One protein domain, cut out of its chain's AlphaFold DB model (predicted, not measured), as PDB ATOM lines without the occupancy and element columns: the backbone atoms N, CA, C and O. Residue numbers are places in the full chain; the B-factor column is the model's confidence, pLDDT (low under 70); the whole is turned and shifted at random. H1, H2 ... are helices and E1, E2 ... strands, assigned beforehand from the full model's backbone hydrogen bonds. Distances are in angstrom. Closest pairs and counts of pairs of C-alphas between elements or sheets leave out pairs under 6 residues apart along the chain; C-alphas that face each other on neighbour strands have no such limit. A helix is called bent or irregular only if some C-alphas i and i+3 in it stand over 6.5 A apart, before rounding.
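Overview. This is residues 2 to 118 of the 118 residues of an uncharacterized protein of Escherichia coli (UniProt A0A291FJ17). A small parallel sheet of four strands, twisted, stands in the middle, with H2 packed over one face and H4 over the opposite face. H1 packs crosswise on H2 at one end of the longest axis; H3 and the loop of residues 53 to 65 lie toward the other, and H5 skims the sheet near E4 and E3. The printed part has 117 residues with five named helices and four named strands, in the order H1 E1 H2 E2 H3 H4 E3 H5 E4; the sheet runs E1 E4 E3 E2, and the class is mixed, helices and strands. It is compact, with a radius of gyration of the C-alphas of 14.0 A and spans of 40 by 34 by 28 A.

Arrangement. Start at H1, residues 2 to 14, which only grazes the sheet with residues 11 to 13. It touches H2, residues 29 to 36, only just about perpendicular at 72 degrees; their closest C-alphas are those of Gln 9 and Ala 36, 5.0 A apart. Look next at edge strand E1, residues 19 to 22, parallel to E4, residues 112 to 117, with N 21 and O 115 at 2.8 A, within hydrogen-bond range. E4 is parallel to E3, residues 80 to 86, with N 83 and O 114 at 2.8 A. E3 is parallel to the other edge strand, E2, residues 41 to 45, with N 44 and O 82 at 2.8 A. H2 lies over E4 and E3 at a height over the sheet of 9.5 A, along the strands at 9 degrees to E3 on the local plane. E1, H2 and E2 form a split strand-helix-strand unit, two parallel strands joined through a helix, with E4 and E3 between them; its crossover is right-handed. H3, residues 46 to 52, only grazes the sheet with residues 46 to 48; the closest C-alphas of H3 and E3 are those of Phe 46 and Ser 85, 5.8 A apart. H4, residues 66 to 74, is on the opposite face from H2, at a height over the sheet of 11.2 A; it is irregular, with C-alphas 68 and 71 7.5 A apart. H5, residues 96 to 104, only grazes the sheet; it is close to H4 but not clearly touching, the closest C-alphas being those of Glu 66 and Phe 96, 7.5 A apart. E2, H3, H4, E3 and E3, H5, E4 form strand-helix-strand units of neighbour strands, both right-handed. Every O i to N i+4 pair is within hydrogen-bond range in H1, H2 and H5; in H4 it is 3 of 5, and in H3 1 of 3, beside 2 of 4 O i to N i+3 pairs.

Along the chain. Find C-alpha 2 at (193.331, 144.648, 189.058); from there H1 runs 18.7 A to C-alpha 14. E3 begins at C-alpha 80, (218.002, 144.384, 186.554), and is 16.2 A long. E4 is 16.3 A long and ends at C-alpha 117, (210.972, 143.331, 202.072).

Size, cuts and confidence. The two C-alphas farthest apart are those of His 3 and Cys 54, at 41.8 A. The printed part has no cut, and the link from H3 to H4, 13 residues, is long. The mean pLDDT of the printed part is 81.0; look for values under 70 at residues 2, 51 to 52, 56, 103 to 113 and 118.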
ATOM      1  N   GLU A   2     192.649 145.074 190.306       66.75
ATOM      2  CA  GLU A   2     193.331 144.648 189.058       66.75
ATOM      3  C   GLU A   2     194.014 145.816 188.320       66.75
ATOM      4  O   GLU A   2     195.125 145.693 187.813       66.75
ATOM      5  N   HIS A   3     193.380 146.992 188.342       72.19
ATOM      6  CA  HIS A   3     193.957 148.233 187.822       72.19
ATOM      7  C   HIS A   3     195.247 148.646 188.563       72.19
ATOM      8  O   HIS A   3     196.240 149.019 187.937       72.19
ATOM      9  N   ASP A   4     195.253 148.538 189.893       80.69
ATOM     10  CA  ASP A   4     196.382 148.951 190.742       80.69
ATOM     11  C   ASP A   4     197.575 148.012 190.564       80.69
ATOM     12  O   ASP A   4     198.718 148.453 190.457       80.69
ATOM     13  N   LYS A   5     197.291 146.710 190.433       82.00
ATOM     14  CA  LYS A   5     198.278 145.681 190.110       82.00
ATOM     15  C   LYS A   5     198.968 145.971 188.778       82.00
ATOM     16  O   LYS A   5     200.194 146.024 188.727       82.00
ATOM     17  N   LYS A   6     198.192 146.209 187.715       85.88
ATOM     18  CA  LYS A   6     198.738 146.524 186.388       85.88
ATOM     19  C   LYS A   6     199.578 147.803 186.408       85.88
ATOM     20  O   LYS A   6     200.662 147.835 185.838       85.88
ATOM     21  N   THR A   7     199.116 148.823 187.130       88.19
ATOM     22  CA  THR A   7     199.853 150.084 187.303       88.19
ATOM     23  C   THR A   7     201.209 149.857 187.979       88.19
ATOM     24  O   THR A   7     202.220 150.375 187.510       88.19
ATOM     25  N   ALA A   8     201.258 149.046 189.042       86.12
ATOM     26  CA  ALA A   8     202.508 148.706 189.719       86.12
ATOM     27  C   ALA A   8     203.469 147.922 188.807       86.12
ATOM     28  O   ALA A   8     204.659 148.223 188.764       86.12
ATOM     29  N   GLN A   9     202.958 146.959 188.035       88.75
ATOM     30  CA  GLN A   9     203.762 146.190 187.078       88.75
ATOM     31  C   GLN A   9     204.340 147.075 185.969       88.75
ATOM     32  O   GLN A   9     205.518 146.959 185.636       88.75
ATOM     33  N   ASP A  10     203.543 147.994 185.426       88.56
ATOM     34  CA  ASP A  10     204.008 148.935 184.406       88.56
ATOM     35  C   ASP A  10     205.062 149.906 184.960       88.56
ATOM     36  O   ASP A  10     205.995 150.265 184.240       88.56
ATOM     37  N   ALA A  11     204.947 150.307 186.231       87.00
ATOM     38  CA  ALA A  11     205.955 151.123 186.904       87.00
ATOM     39  C   ALA A  11     207.274 150.356 187.094       87.00
ATOM     40  O   ALA A  11     208.336 150.890 186.783       87.00
ATOM     41  N   LEU A  12     207.210 149.091 187.524       87.19
ATOM     42  CA  LEU A  12     208.384 148.225 187.682       87.19
ATOM     43  C   LEU A  12     209.138 148.036 186.361       87.19
ATOM     44  O   LEU A  12     210.350 148.208 186.323       87.19
ATOM     45  N   LYS A  13     208.420 147.767 185.263       86.44
ATOM     46  CA  LYS A  13     209.011 147.584 183.923       86.44
ATOM     47  C   LYS A  13     209.729 148.818 183.380       86.44
ATOM     48  O   LYS A  13     210.616 148.686 182.545       86.44
ATOM     49  N   LYS A  14     209.280 150.010 183.770       85.31
ATOM     50  CA  LYS A  14     209.812 151.292 183.283       85.31
ATOM     51  C   LYS A  14     210.851 151.893 184.224       85.31
ATOM     52  O   LYS A  14     211.444 152.913 183.876       85.31
ATOM     53  N   SER A  15     211.033 151.312 185.410       82.94
ATOM     54  CA  SER A  15     211.976 151.829 186.391       82.94
ATOM     55  C   SER A  15     213.403 151.723 185.863       82.94
ATOM     56  O   SER A  15     213.818 150.681 185.366       82.94
ATOM     57  N   GLN A  16     214.152 152.812 186.003       80.38
ATOM     58  CA  GLN A  16     215.594 152.874 185.755       80.38
ATOM     59  C   GLN A  16     216.334 153.217 187.054       80.38
ATOM     60  O   GLN A  16     217.286 153.987 187.061       80.38
ATOM     61  N   GLY A  17     215.834 152.729 188.186       81.88
ATOM     62  CA  GLY A  17     216.422 152.959 189.500       81.88
ATOM     63  C   GLY A  17     216.165 151.786 190.433       81.88
ATOM     64  O   GLY A  17     215.392 150.879 190.111       81.88
ATOM     65  N   HIS A  18     216.806 151.812 191.601       84.69
ATOM     66  CA  HIS A  18     216.550 150.826 192.646       84.69
ATOM     67  C   HIS A  18     215.111 150.962 193.165       84.69
ATOM     68  O   HIS A  18     214.661 152.059 193.502       84.69
ATOM     69  N   VAL A  19     214.386 149.846 193.226       87.44
ATOM     70  CA  VAL A  19     212.995 149.787 193.687       87.44
ATOM     71  C   VAL A  19     212.914 148.924 194.936       87.44
ATOM     72  O   VAL A  19     213.389 147.791 194.954       87.44
ATOM     73  N   LEU A  20     212.259 149.437 195.974       87.19
ATOM     74  CA  LEU A  20     211.910 148.659 197.156       87.19
ATOM     75  C   LEU A  20     210.416 148.339 197.138       87.19
ATOM     76  O   LEU A  20     209.574 149.233 197.198       87.19
ATOM     77  N   VAL A  21     210.091 147.051 197.099       87.44
ATOM     78  CA  VAL A  21     208.732 146.533 197.240       87.44
ATOM     79  C   VAL A  21     208.564 146.027 198.667       87.44
ATOM     80  O   VAL A  21     209.187 145.050 199.071       87.44
ATOM     81  N   HIS A  22     207.708 146.681 199.448       86.62
ATOM     82  CA  HIS A  22     207.498 146.352 200.859       86.62
ATOM     83  C   HIS A  22     206.027 146.057 201.166       86.62
ATOM     84  O   HIS A  22     205.112 146.499 200.471       86.62
ATOM     85  N   GLY A  23     205.782 145.308 202.237       84.06
ATOM     86  CA  GLY A  23     204.439 145.026 202.738       84.06
ATOM     87  C   GLY A  23     204.410 143.738 203.546       84.06
ATOM     88  O   GLY A  23     205.365 142.977 203.515       84.06
ATOM     89  N   ARG A  24     203.290 143.451 204.213       83.62
ATOM     90  CA  ARG A  24     203.163 142.265 205.079       83.62
ATOM     91  C   ARG A  24     203.403 140.948 204.326       83.62
ATOM     92  O   ARG A  24     203.193 140.851 203.114       83.62
ATOM     93  N   THR A  25     203.797 139.902 205.043       84.00
ATOM     94  CA  THR A  25     203.832 138.528 204.514       84.00
ATOM     95  C   THR A  25     202.463 138.087 203.997       84.00
ATOM     96  O   THR A  25     201.429 138.437 204.560       84.00
ATOM     97  N   GLY A  26     202.453 137.342 202.886       82.62
ATOM     98  CA  GLY A  26     201.227 136.825 202.267       82.62
ATOM     99  C   GLY A  26     200.470 137.808 201.364       82.62
ATOM    100  O   GLY A  26     199.431 137.445 200.825       82.62
ATOM    101  N   THR A  27     200.980 139.023 201.131       85.75
ATOM    102  CA  THR A  27     200.317 140.022 200.262       85.75
ATOM    103  C   THR A  27     200.575 139.838 198.761       85.75
ATOM    104  O   THR A  27     200.105 140.636 197.958       85.75
ATOM    105  N   GLY A  28     201.315 138.797 198.363       86.00
ATOM    106  CA  GLY A  28     201.544 138.467 196.952       86.00
ATOM    107  C   GLY A  28     202.644 139.272 196.250       86.00
ATOM    108  O   GLY A  28     202.634 139.332 195.027       86.00
ATOM    109  N   LYS A  29     203.597 139.867 196.982       88.75
ATOM    110  CA  LYS A  29     204.719 140.644 196.407       88.75
ATOM    111  C   LYS A  29     205.571 139.837 195.418       88.75
ATOM    112  O   LYS A  29     205.779 140.295 194.301       88.75
ATOM    113  N   SER A  30     205.992 138.625 195.788       88.00
ATOM    114  CA  SER A  30     206.756 137.738 194.897       88.00
ATOM    115  C   SER A  30     205.959 137.416 193.632       88.00
ATOM    116  O   SER A  30     206.447 137.611 192.527       88.00
ATOM    117  N   LYS A  31     204.669 137.075 193.783       88.25
ATOM    118  CA  LYS A  31     203.761 136.835 192.652       88.25
ATOM    119  C   LYS A  31     203.604 138.069 191.752       88.25
ATOM    120  O   LYS A  31     203.565 137.929 190.535       88.25
ATOM    121  N   LEU A  32     203.537 139.273 192.327       87.69
ATOM    122  CA  LEU A  32     203.485 140.526 191.567       87.69
ATOM    123  C   LEU A  32     204.727 140.689 190.682       87.69
ATOM    124  O   LEU A  32     204.561 141.041 189.515       87.69
ATOM    125  N   LEU A  33     205.929 140.434 191.219       86.56
ATOM    126  CA  LEU A  33     207.189 140.536 190.472       86.56
ATOM    127  C   LEU A  33     207.345 139.429 189.425       86.56
ATOM    128  O   LEU A  33     207.713 139.728 188.291       86.56
ATOM    129  N   GLU A  34     207.016 138.182 189.769       85.00
ATOM    130  CA  GLU A  34     207.030 137.050 188.832       85.00
ATOM    131  C   GLU A  34     206.114 137.326 187.625       85.00
ATOM    132  O   GLU A  34     206.513 137.159 186.473       85.00
ATOM    133  N   GLU A  35     204.900 137.832 187.866       88.38
ATOM    134  CA  GLU A  35     203.951 138.188 186.805       88.38
ATOM    135  C   GLU A  35     204.325 139.489 186.072       88.38
ATOM    136  O   GLU A  35     203.907 139.704 184.930       88.38
ATOM    137  N   ALA A  36     205.113 140.370 186.699       87.00
ATOM    138  CA  ALA A  36     205.534 141.628 186.095       87.00
ATOM    139  C   ALA A  36     206.468 141.422 184.903       87.00
ATOM    140  O   ALA A  36     206.584 142.358 184.130       87.00
ATOM    141  N   THR A  37     207.090 140.251 184.701       85.88
ATOM    142  CA  THR A  37     207.942 139.968 183.521       85.88
ATOM    143  C   THR A  37     208.913 141.116 183.200       85.88
ATOM    144  O   THR A  37     208.922 141.663 182.096       85.88
ATOM    145  N   ILE A  38     209.684 141.540 184.209       88.25
ATOM    146  CA  ILE A  38     210.635 142.653 184.088       88.25
ATOM    147  C   ILE A  38     211.700 142.279 183.037       88.25
ATOM    148  O   ILE A  38     212.311 141.212 183.154       88.25
ATOM    149  N   PRO A  39     211.900 143.101 181.989       86.62
ATOM    150  CA  PRO A  39     212.829 142.783 180.909       86.62
ATOM    151  C   PRO A  39     214.275 142.772 181.406       86.62
ATOM    152  O   PRO A  39     214.607 143.536 182.306       86.62
ATOM    153  N   ASP A  40     215.109 141.931 180.783       89.12
ATOM    154  CA  ASP A  40     216.549 141.833 181.065       89.12
ATOM    155  C   ASP A  40     216.847 141.789 182.572       89.12
ATOM    156  O   ASP A  40     217.527 142.655 183.127       89.12
ATOM    157  N   SER A  41     216.232 140.809 183.247       89.94
ATOM    158  CA  SER A  41     216.325 140.670 184.694       89.94
ATOM    159  C   SER A  41     216.751 139.284 185.162       89.94
ATOM    160  O   SER A  41     216.385 138.266 184.568       89.94
ATOM    161  N   ARG A  42     217.490 139.251 186.276       90.94
ATOM    162  CA  ARG A  42     217.870 138.031 186.993       90.94
ATOM    163  C   ARG A  42     217.179 137.965 188.344       90.94
ATOM    164  O   ARG A  42     217.291 138.889 189.145       90.94
ATOM    165  N   TYR A  43     216.485 136.862 188.607       90.88
ATOM    166  CA  TYR A  43     215.699 136.678 189.828       90.88
ATOM    167  C   TYR A  43     216.429 135.800 190.847       90.88
ATOM    168  O   TYR A  43     216.754 134.649 190.557       90.88
ATOM    169  N   PHE A  44     216.613 136.314 192.062       89.62
ATOM    170  CA  PHE A  44     217.167 135.595 193.206       89.62
ATOM    171  C   PHE A  44     216.082 135.397 194.263       89.62
ATOM    172  O   PHE A  44     215.616 136.351 194.882       89.62
ATOM    173  N   HIS A  45     215.669 134.144 194.465       88.44
ATOM    174  CA  HIS A  45     214.640 133.780 195.438       88.44
ATOM    175  C   HIS A  45     215.282 133.144 196.673       88.44
ATOM    176  O   HIS A  45     215.380 131.917 196.768       88.44
ATOM    177  N   PHE A  46     215.673 133.956 197.657       86.12
ATOM    178  CA  PHE A  46     216.500 133.485 198.774       86.12
ATOM    179  C   PHE A  46     215.821 132.414 199.622       86.12
ATOM    180  O   PHE A  46     216.466 131.448 200.011       86.12
ATOM    181  N   SER A  47     214.498 132.465 199.795       82.50
ATOM    182  CA  SER A  47     213.797 131.403 200.534       82.50
ATOM    183  C   SER A  47     213.909 130.019 199.877       82.50
ATOM    184  O   SER A  47     213.888 129.015 200.581       82.50
ATOM    185  N   LYS A  48     214.049 129.952 198.544       83.75
ATOM    186  CA  LYS A  48     214.273 128.700 197.802       83.75
ATOM    187  C   LYS A  48     215.756 128.339 197.755       83.75
ATOM    188  O   LYS A  48     216.094 127.167 197.868       83.75
ATOM    189  N   MET A  49     216.625 129.337 197.591       81.44
ATOM    190  CA  MET A  49     218.071 129.135 197.484       81.44
ATOM    191  C   MET A  49     218.680 128.679 198.814       81.44
ATOM    192  O   MET A  49     219.380 127.674 198.834       81.44
ATOM    193  N   CYS A  50     218.339 129.325 199.935       74.06
ATOM    194  CA  CYS A  50     218.911 129.011 201.247       74.06
ATOM    195  C   CYS A  50     218.576 127.605 201.743       74.06
ATOM    196  O   CYS A  50     219.417 126.980 202.386       74.06
ATOM    197  N   GLY A  51     217.412 127.059 201.372       69.44
ATOM    198  CA  GLY A  51     217.046 125.674 201.684       69.44
ATOM    199  C   GLY A  51     218.000 124.622 201.095       69.44
ATOM    200  O   GLY A  51     218.000 123.485 201.551       69.44
ATOM    201  N   ALA A  52     218.826 124.996 200.112       68.69
ATOM    202  CA  ALA A  52     219.856 124.146 199.515       68.69
ATOM    203  C   ALA A  52     221.283 124.447 200.029       68.69
ATOM    204  O   ALA A  52     222.246 123.888 199.507       68.69
ATOM    205  N   THR A  53     221.434 125.327 201.027       74.25
ATOM    206  CA  THR A  53     222.736 125.789 201.551       74.25
ATOM    207  C   THR A  53     222.998 125.325 202.984       74.25
ATOM    208  O   THR A  53     222.178 124.643 203.595       74.25
ATOM    209  N   CYS A  54     224.146 125.718 203.546       73.19
ATOM    210  CA  CYS A  54     224.505 125.490 204.947       73.19
ATOM    211  C   CYS A  54     223.640 126.267 205.959       73.19
ATOM    212  O   CYS A  54     223.737 125.990 207.153       73.19
ATOM    213  N   TYR A  55     222.774 127.181 205.502       74.38
ATOM    214  CA  TYR A  55     221.819 127.913 206.339       74.38
ATOM    215  C   TYR A  55     220.362 127.617 205.940       74.38
ATOM    216  O   TYR A  55     219.661 128.506 205.448       74.38
ATOM    217  N   PRO A  56     219.874 126.381 206.154       69.50
ATOM    218  CA  PRO A  56     218.533 125.977 205.727       69.50
ATOM    219  C   PRO A  56     217.413 126.791 206.394       69.50
ATOM    220  O   PRO A  56     216.352 126.956 205.796       69.50
ATOM    221  N   ASP A  57     217.669 127.343 207.583       78.50
ATOM    222  CA  ASP A  57     216.698 128.115 208.369       78.50
ATOM    223  C   ASP A  57     216.706 129.628 208.052       78.50
ATOM    224  O   ASP A  57     215.835 130.369 208.514       78.50
ATOM    225  N   LEU A  58     217.668 130.120 207.259       81.00
ATOM    226  CA  LEU A  58     217.745 131.533 206.863       81.00
ATOM    227  C   LEU A  58     217.058 131.747 205.518       81.00
ATOM    228  O   LEU A  58     217.695 131.754 204.476       81.00
ATOM    229  N   HIS A  59     215.746 131.960 205.514       81.94
ATOM    230  CA  HIS A  59     214.958 132.083 204.277       81.94
ATOM    231  C   HIS A  59     215.046 133.447 203.561       81.94
ATOM    232  O   HIS A  59     214.184 133.762 202.735       81.94
ATOM    233  N   PHE A  60     216.046 134.268 203.873       86.06
ATOM    234  CA  PHE A  60     216.231 135.614 203.336       86.06
ATOM    235  C   PHE A  60     217.719 135.950 203.199       86.06
ATOM    236  O   PHE A  60     218.556 135.332 203.855       86.06
ATOM    237  N   LEU A  61     218.045 136.925 202.353       86.75
ATOM    238  CA  LEU A  61     219.396 137.482 202.258       86.75
ATOM    239  C   LEU A  61     219.658 138.434 203.426       86.75
ATOM    240  O   LEU A  61     218.915 139.399 203.620       86.75
ATOM    241  N   CYS A  62     220.722 138.176 204.170       86.69
ATOM    242  CA  CYS A  62     221.192 138.982 205.286       86.69
ATOM    243  C   CYS A  62     222.717 138.985 205.353       86.69
ATOM    244  O   CYS A  62     223.395 138.258 204.633       86.69
ATOM    245  N   ARG A  63     223.264 139.764 206.288       86.31
ATOM    246  CA  ARG A  63     224.716 139.870 206.474       86.31
ATOM    247  C   ARG A  63     225.392 138.541 206.829       86.31
ATOM    248  O   ARG A  63     226.566 138.344 206.555       86.31
ATOM    249  N   THR A  64     224.650 137.624 207.445       87.00
ATOM    250  CA  THR A  64     225.157 136.312 207.876       87.00
ATOM    251  C   THR A  64     225.371 135.340 206.715       87.00
ATOM    252  O   THR A  64     226.166 134.416 206.854       87.00
ATOM    253  N   ASN A  65     224.649 135.508 205.600       85.88
ATOM    254  CA  ASN A  65     224.690 134.589 204.457       85.88
ATOM    255  C   ASN A  65     224.998 135.283 203.121       85.88
ATOM    256  O   ASN A  65     224.825 134.673 202.064       85.88
ATOM    257  N   GLU A  66     225.416 136.551 203.153       85.44
ATOM    258  CA  GLU A  66     225.688 137.343 201.953       85.44
ATOM    259  C   GLU A  66     226.803 136.734 201.100       85.44
ATOM    260  O   GLU A  66     226.691 136.708 199.878       85.44
ATOM    261  N   ASP A  67     227.832 136.175 201.735       86.50
ATOM    262  CA  ASP A  67     229.016 135.587 201.109       86.50
ATOM    263  C   ASP A  67     228.684 134.418 200.173       86.50
ATOM    264  O   ASP A  67     229.376 134.198 199.183       86.50
ATOM    265  N   ILE A  68     227.585 133.712 200.433       86.94
ATOM    266  CA  ILE A  68     227.115 132.604 199.594       86.94
ATOM    267  C   ILE A  68     226.599 133.102 198.239       86.94
ATOM    268  O   ILE A  68     226.675 132.392 197.235       86.94
ATOM    269  N   TYR A  69     226.029 134.307 198.204       85.19
ATOM    270  CA  TYR A  69     225.283 134.804 197.049       85.19
ATOM    271  C   TYR A  69     225.918 136.019 196.388       85.19
ATOM    272  O   TYR A  69     225.586 136.303 195.238       85.19
ATOM    273  N   LEU A  70     226.802 136.728 197.089       85.12
ATOM    274  CA  LEU A  70     227.348 138.007 196.657       85.12
ATOM    275  C   LEU A  70     228.012 137.897 195.286       85.12
ATOM    276  O   LEU A  70     227.636 138.643 194.390       85.12
ATOM    277  N   ASP A  71     228.893 136.918 195.083       85.94
ATOM    278  CA  ASP A  71     229.563 136.716 193.792       85.94
ATOM    279  C   ASP A  71     228.552 136.479 192.662       85.94
ATOM    280  O   ASP A  71     228.660 137.057 191.588       85.94
ATOM    281  N   HIS A  72     227.491 135.708 192.913       87.00
ATOM    282  CA  HIS A  72     226.449 135.467 191.912       87.00
ATOM    283  C   HIS A  72     225.618 136.708 191.580       87.00
ATOM    284  O   HIS A  72     225.167 136.840 190.438       87.00
ATOM    285  N   ILE A  73     225.378 137.568 192.574       87.06
ATOM    286  CA  ILE A  73     224.683 138.848 192.411       87.06
ATOM    287  C   ILE A  73     225.572 139.814 191.617       87.06
ATOM    288  O   ILE A  73     225.078 140.459 190.697       87.06
ATOM    289  N   LEU A  74     226.868 139.877 191.936       84.00
ATOM    290  CA  LEU A  74     227.856 140.719 191.255       84.00
ATOM    291  C   LEU A  74     228.140 140.259 189.818       84.00
ATOM    292  O   LEU A  74     228.351 141.089 188.941       84.00
ATOM    293  N   ASP A  75     228.086 138.953 189.563       85.94
ATOM    294  CA  ASP A  75     228.255 138.356 188.234       85.94
ATOM    295  C   ASP A  75     227.000 138.467 187.347       85.94
ATOM    296  O   ASP A  75     226.988 137.964 186.215       85.94
ATOM    297  N   ALA A  76     225.907 139.054 187.846       86.69
ATOM    298  CA  ALA A  76     224.722 139.293 187.033       86.69
ATOM    299  C   ALA A  76     225.066 140.222 185.859       86.69
ATOM    300  O   ALA A  76     225.650 141.287 186.030       86.69
ATOM    301  N   LYS A  77     224.704 139.796 184.645       86.25
ATOM    302  CA  LYS A  77     224.933 140.568 183.409       86.25
ATOM    303  C   LYS A  77     223.701 141.363 183.000       86.25
ATOM    304  O   LYS A  77     223.767 142.200 182.107       86.25
ATOM    305  N   GLU A  78     222.581 141.031 183.622       88.56
ATOM    306  CA  GLU A  78     221.282 141.629 183.428       88.56
ATOM    307  C   GLU A  78     221.259 143.052 183.988       88.56
ATOM    308  O   GLU A  78     221.779 143.338 185.074       88.56
ATOM    309  N   SER A  79     220.592 143.951 183.264       84.69
ATOM    310  CA  SER A  79     220.414 145.332 183.712       84.69
ATOM    311  C   SER A  79     219.538 145.452 184.953       84.69
ATOM    312  O   SER A  79     219.548 146.492 185.604       84.69
ATOM    313  N   THR A  80     218.774 144.416 185.310       87.94
ATOM    314  CA  THR A  80     218.002 144.384 186.554       87.94
ATOM    315  C   THR A  80     218.254 143.104 187.344       87.94
ATOM    316  O   THR A  80     218.062 141.993 186.866       87.94
ATOM    317  N   VAL A  81     218.588 143.243 188.617       90.25
ATOM    318  CA  VAL A  81     218.634 142.154 189.586       90.25
ATOM    319  C   VAL A  81     217.418 142.256 190.503       90.25
ATOM    320  O   VAL A  81     217.092 143.321 191.024       90.25
ATOM    321  N   ILE A  82     216.717 141.146 190.708       91.31
ATOM    322  CA  ILE A  82     215.570 141.060 191.611       91.31
ATOM    323  C   ILE A  82     215.978 140.218 192.815       91.31
ATOM    324  O   ILE A  82     216.329 139.049 192.664       91.31
ATOM    325  N   LEU A  83     215.915 140.814 194.003       90.88
ATOM    326  CA  LEU A  83     216.260 140.195 195.278       90.88
ATOM    327  C   LEU A  83     214.975 139.950 196.081       90.88
ATOM    328  O   LEU A  83     214.400 140.878 196.657       90.88
ATOM    329  N   ASP A  84     214.507 138.703 196.106       90.19
ATOM    330  CA  ASP A  84     213.280 138.306 196.799       90.19
ATOM    331  C   ASP A  84     213.572 137.648 198.150       90.19
ATOM    332  O   ASP A  84     214.304 136.658 198.221       90.19
ATOM    333  N   SER A  85     212.941 138.183 199.198       87.38
ATOM    334  CA  SER A  85     213.203 137.913 200.615       87.38
ATOM    335  C   SER A  85     214.564 138.435 201.072       87.38
ATOM    336  O   SER A  85     215.562 137.719 201.068       87.38
ATOM    337  N   VAL A  86     214.590 139.691 201.513       86.81
ATOM    338  CA  VAL A  86     215.782 140.362 202.057       86.81
ATOM    339  C   VAL A  86     215.531 140.857 203.483       86.81
ATOM    340  O   VAL A  86     214.409 141.232 203.820       86.81
ATOM    341  N   GLU A  87     216.566 140.883 204.319       85.75
ATOM    342  CA  GLU A  87     216.493 141.441 205.671       85.75
ATOM    343  C   GLU A  87     216.792 142.946 205.680       85.75
ATOM    344  O   GLU A  87     217.778 143.412 205.105       85.75
ATOM    345  N   PHE A  88     215.967 143.701 206.410       82.94
ATOM    346  CA  PHE A  88     216.299 145.054 206.843       82.94
ATOM    347  C   PHE A  88     216.334 145.097 208.377       82.94
ATOM    348  O   PHE A  88     215.280 145.015 209.014       82.94
ATOM    349  N   PRO A  89     217.522 145.221 208.988       80.94
ATOM    350  CA  PRO A  89     217.637 145.374 210.432       80.94
ATOM    351  C   PRO A  89     217.042 146.707 210.904       80.94
ATOM    352  O   PRO A  89     216.892 147.657 210.136       80.94
ATOM    353  N   GLN A  90     216.740 146.799 212.205       82.19
ATOM    354  CA  GLN A  90     216.230 148.037 212.818       82.19
ATOM    355  C   GLN A  90     217.192 149.219 212.637       82.19
ATOM    356  O   GLN A  90     216.760 150.358 212.461       82.19
ATOM    357  N   ASN A  91     218.495 148.946 212.677       84.19
ATOM    358  CA  ASN A  91     219.533 149.911 212.362       84.19
ATOM    359  C   ASN A  91     219.971 149.715 210.909       84.19
ATOM    360  O   ASN A  91     220.611 148.724 210.575       84.19
ATOM    361  N   ILE A  92     219.667 150.691 210.054       80.62
ATOM    362  CA  ILE A  92     219.976 150.630 208.620       80.62
ATOM    363  C   ILE A  92     221.473 150.465 208.320       80.62
ATOM    364  O   ILE A  92     221.818 149.903 207.289       80.62
ATOM    365  N   ASN A  93     222.362 150.898 209.222       81.69
ATOM    366  CA  ASN A  93     223.810 150.733 209.044       81.69
ATOM    367  C   ASN A  93     224.267 149.272 209.159       81.69
ATOM    368  O   ASN A  93     225.381 148.959 208.756       81.69
ATOM    369  N   ASP A  94     223.419 148.393 209.693       81.62
ATOM    370  CA  ASP A  94     223.687 146.958 209.766       81.62
ATOM    371  C   ASP A  94     223.105 146.218 208.543       81.62
ATOM    372  O   ASP A  94     223.241 145.000 208.419       81.62
ATOM    373  N   SER A  95     222.428 146.935 207.633       83.38
ATOM    374  CA  SER A  95     221.806 146.357 206.444       83.38
ATOM    375  C   SER A  95     222.849 146.079 205.367       83.38
ATOM    376  O   SER A  95     223.410 147.006 204.781       83.38
ATOM    377  N   PHE A  96     223.014 144.798 205.026       84.69
ATOM    378  CA  PHE A  96     223.773 144.383 203.844       84.69
ATOM    379  C   PHE A  96     223.312 145.133 202.589       84.69
ATOM    380  O   PHE A  96     224.137 145.652 201.850       84.69
ATOM    381  N   LEU A  97     221.998 145.244 202.361       83.75
ATOM    382  CA  LEU A  97     221.475 145.922 201.175       83.75
ATOM    383  C   LEU A  97     221.832 147.403 201.129       83.75
ATOM    384  O   LEU A  97     222.104 147.935 200.055       83.75
ATOM    385  N   TYR A  98     221.827 148.075 202.280       83.06
ATOM    386  CA  TYR A  98     222.249 149.468 202.346       83.06
ATOM    387  C   TYR A  98     223.725 149.616 201.959       83.06
ATOM    388  O   TYR A  98     224.054 150.453 201.116       83.06
ATOM    389  N   ASP A  99     224.598 148.769 202.512       82.31
ATOM    390  CA  ASP A  99     226.021 148.733 202.158       82.31
ATOM    391  C   ASP A  99     226.222 148.374 200.676       82.31
ATOM    392  O   ASP A  99     227.015 149.013 199.981       82.31
ATOM    393  N   PHE A 100     225.463 147.401 200.170       81.06
ATOM    394  CA  PHE A 100     225.470 146.967 198.778       81.06
ATOM    395  C   PHE A 100     225.155 148.134 197.837       81.06
ATOM    396  O   PHE A 100     225.961 148.439 196.960       81.06
ATOM    397  N   PHE A 101     224.054 148.862 198.061       79.19
ATOM    398  CA  PHE A 101     223.692 150.015 197.228       79.19
ATOM    399  C   PHE A 101     224.693 151.157 197.330       79.19
ATOM    400  O   PHE A 101     225.117 151.704 196.312       79.19
ATOM    401  N   LYS A 102     225.134 151.482 198.546       76.25
ATOM    402  CA  LYS A 102     226.110 152.549 198.784       76.25
ATOM    403  C   LYS A 102     227.441 152.292 198.071       76.25
ATOM    404  O   LYS A 102     228.087 153.234 197.609       76.25
ATOM    405  N   ASN A 103     227.864 151.033 197.988       69.56
ATOM    406  CA  ASN A 103     229.103 150.649 197.318       69.56
ATOM    407  C   ASN A 103     228.921 150.490 195.797       69.56
ATOM    408  O   ASN A 103     229.830 150.853 195.047       69.56
ATOM    409  N   HIS A 104     227.750 150.042 195.330       63.47
ATOM    410  CA  HIS A 104     227.434 149.935 193.900       63.47
ATOM    411  C   HIS A 104     227.252 151.285 193.202       63.47
ATOM    412  O   HIS A 104     227.628 151.411 192.041       63.47
ATOM    413  N   GLU A 105     226.793 152.335 193.891       53.56
ATOM    414  CA  GLU A 105     226.755 153.691 193.312       53.56
ATOM    415  C   GLU A 105     228.146 154.197 192.869       53.56
ATOM    416  O   GLU A 105     228.256 155.066 192.001       53.56
ATOM    417  N   ARG A 106     229.229 153.630 193.425       46.44
ATOM    418  CA  ARG A 106     230.612 153.923 193.017       46.44
ATOM    419  C   ARG A 106     231.102 153.093 191.829       46.44
ATOM    420  O   ARG A 106     232.065 153.509 191.186       46.44
ATOM    421  N   GLN A 107     230.463 151.968 191.519       45.47
ATOM    422  CA  GLN A 107     230.843 151.063 190.433       45.47
ATOM    423  C   GLN A 107     229.751 151.090 189.359       45.47
ATOM    424  O   GLN A 107     228.805 150.311 189.364       45.47
ATOM    425  N   ARG A 108     229.849 152.065 188.449       46.88
ATOM    426  CA  ARG A 108     228.925 152.219 187.319       46.88
ATOM    427  C   ARG A 108     229.078 151.074 186.315       46.88
ATOM    428  O   ARG A 108     229.737 151.275 185.306       46.88
ATOM    429  N   GLU A 109     228.389 149.960 186.526       47.75
ATOM    430  CA  GLU A 109     227.912 149.084 185.446       47.75
ATOM    431  C   GLU A 109     226.494 148.582 185.788       47.75
ATOM    432  O   GLU A 109     226.281 147.533 186.371       47.75
ATOM    433  N   ALA A 110     225.520 149.450 185.503       47.94
ATOM    434  CA  ALA A 110     224.168 149.178 184.993       47.94
ATOM    435  C   ALA A 110     223.257 148.068 185.575       47.94
ATOM    436  O   ALA A 110     222.280 147.748 184.904       47.94
ATOM    437  N   SER A 111     223.456 147.543 186.787       58.38
ATOM    438  CA  SER A 111     222.455 146.664 187.423       58.38
ATOM    439  C   SER A 111     221.546 147.428 188.399       58.38
ATOM    440  O   SER A 111     221.937 147.798 189.506       58.38
ATOM    441  N   TYR A 112     220.296 147.669 187.996       63.69
ATOM    442  CA  TYR A 112     219.217 148.119 188.877       63.69
ATOM    443  C   TYR A 112     218.810 146.995 189.821       63.69
ATOM    444  O   TYR A 112     218.916 145.826 189.478       63.69
ATOM    445  N   CYS A 113     218.302 147.335 191.004       69.25
ATOM    446  CA  CYS A 113     217.917 146.326 191.987       69.25
ATOM    447  C   CYS A 113     216.473 146.506 192.428       69.25
ATOM    448  O   CYS A 113     216.095 147.595 192.858       69.25
ATOM    449  N   CYS A 114     215.690 145.436 192.362       73.25
ATOM    450  CA  CYS A 114     214.342 145.382 192.908       73.25
ATOM    451  C   CYS A 114     214.325 144.462 194.132       73.25
ATOM    452  O   CYS A 114     214.494 143.254 193.991       73.25
ATOM    453  N   CYS A 115     214.104 145.016 195.323       77.00
ATOM    454  CA  CYS A 115     214.126 144.261 196.579       77.00
ATOM    455  C   CYS A 115     212.718 144.005 197.119       77.00
ATOM    456  O   CYS A 115     211.905 144.928 197.148       77.00
ATOM    457  N   ILE A 116     212.451 142.794 197.623       72.62
ATOM    458  CA  ILE A 116     211.214 142.472 198.353       72.62
ATOM    459  C   ILE A 116     211.482 142.368 199.855       72.62
ATOM    460  O   ILE A 116     212.080 141.401 200.326       72.62
ATOM    461  N   TYR A 117     210.939 143.322 200.610       73.19
ATOM    462  CA  TYR A 117     210.972 143.331 202.072       73.19
ATOM    463  C   TYR A 117     209.622 142.924 202.687       73.19
ATOM    464  O   TYR A 117     208.555 143.300 202.179       73.19
ATOM    465  N   PHE A 118     209.669 142.145 203.772       57.50
ATOM    466  CA  PHE A 118     208.513 141.548 204.451       57.50
ATOM    467  C   PHE A 118     208.218 142.194 205.806       57.50
ATOM    468  O   PHE A 118     209.181 142.507 206.531       57.50
TER     469      PHE A 118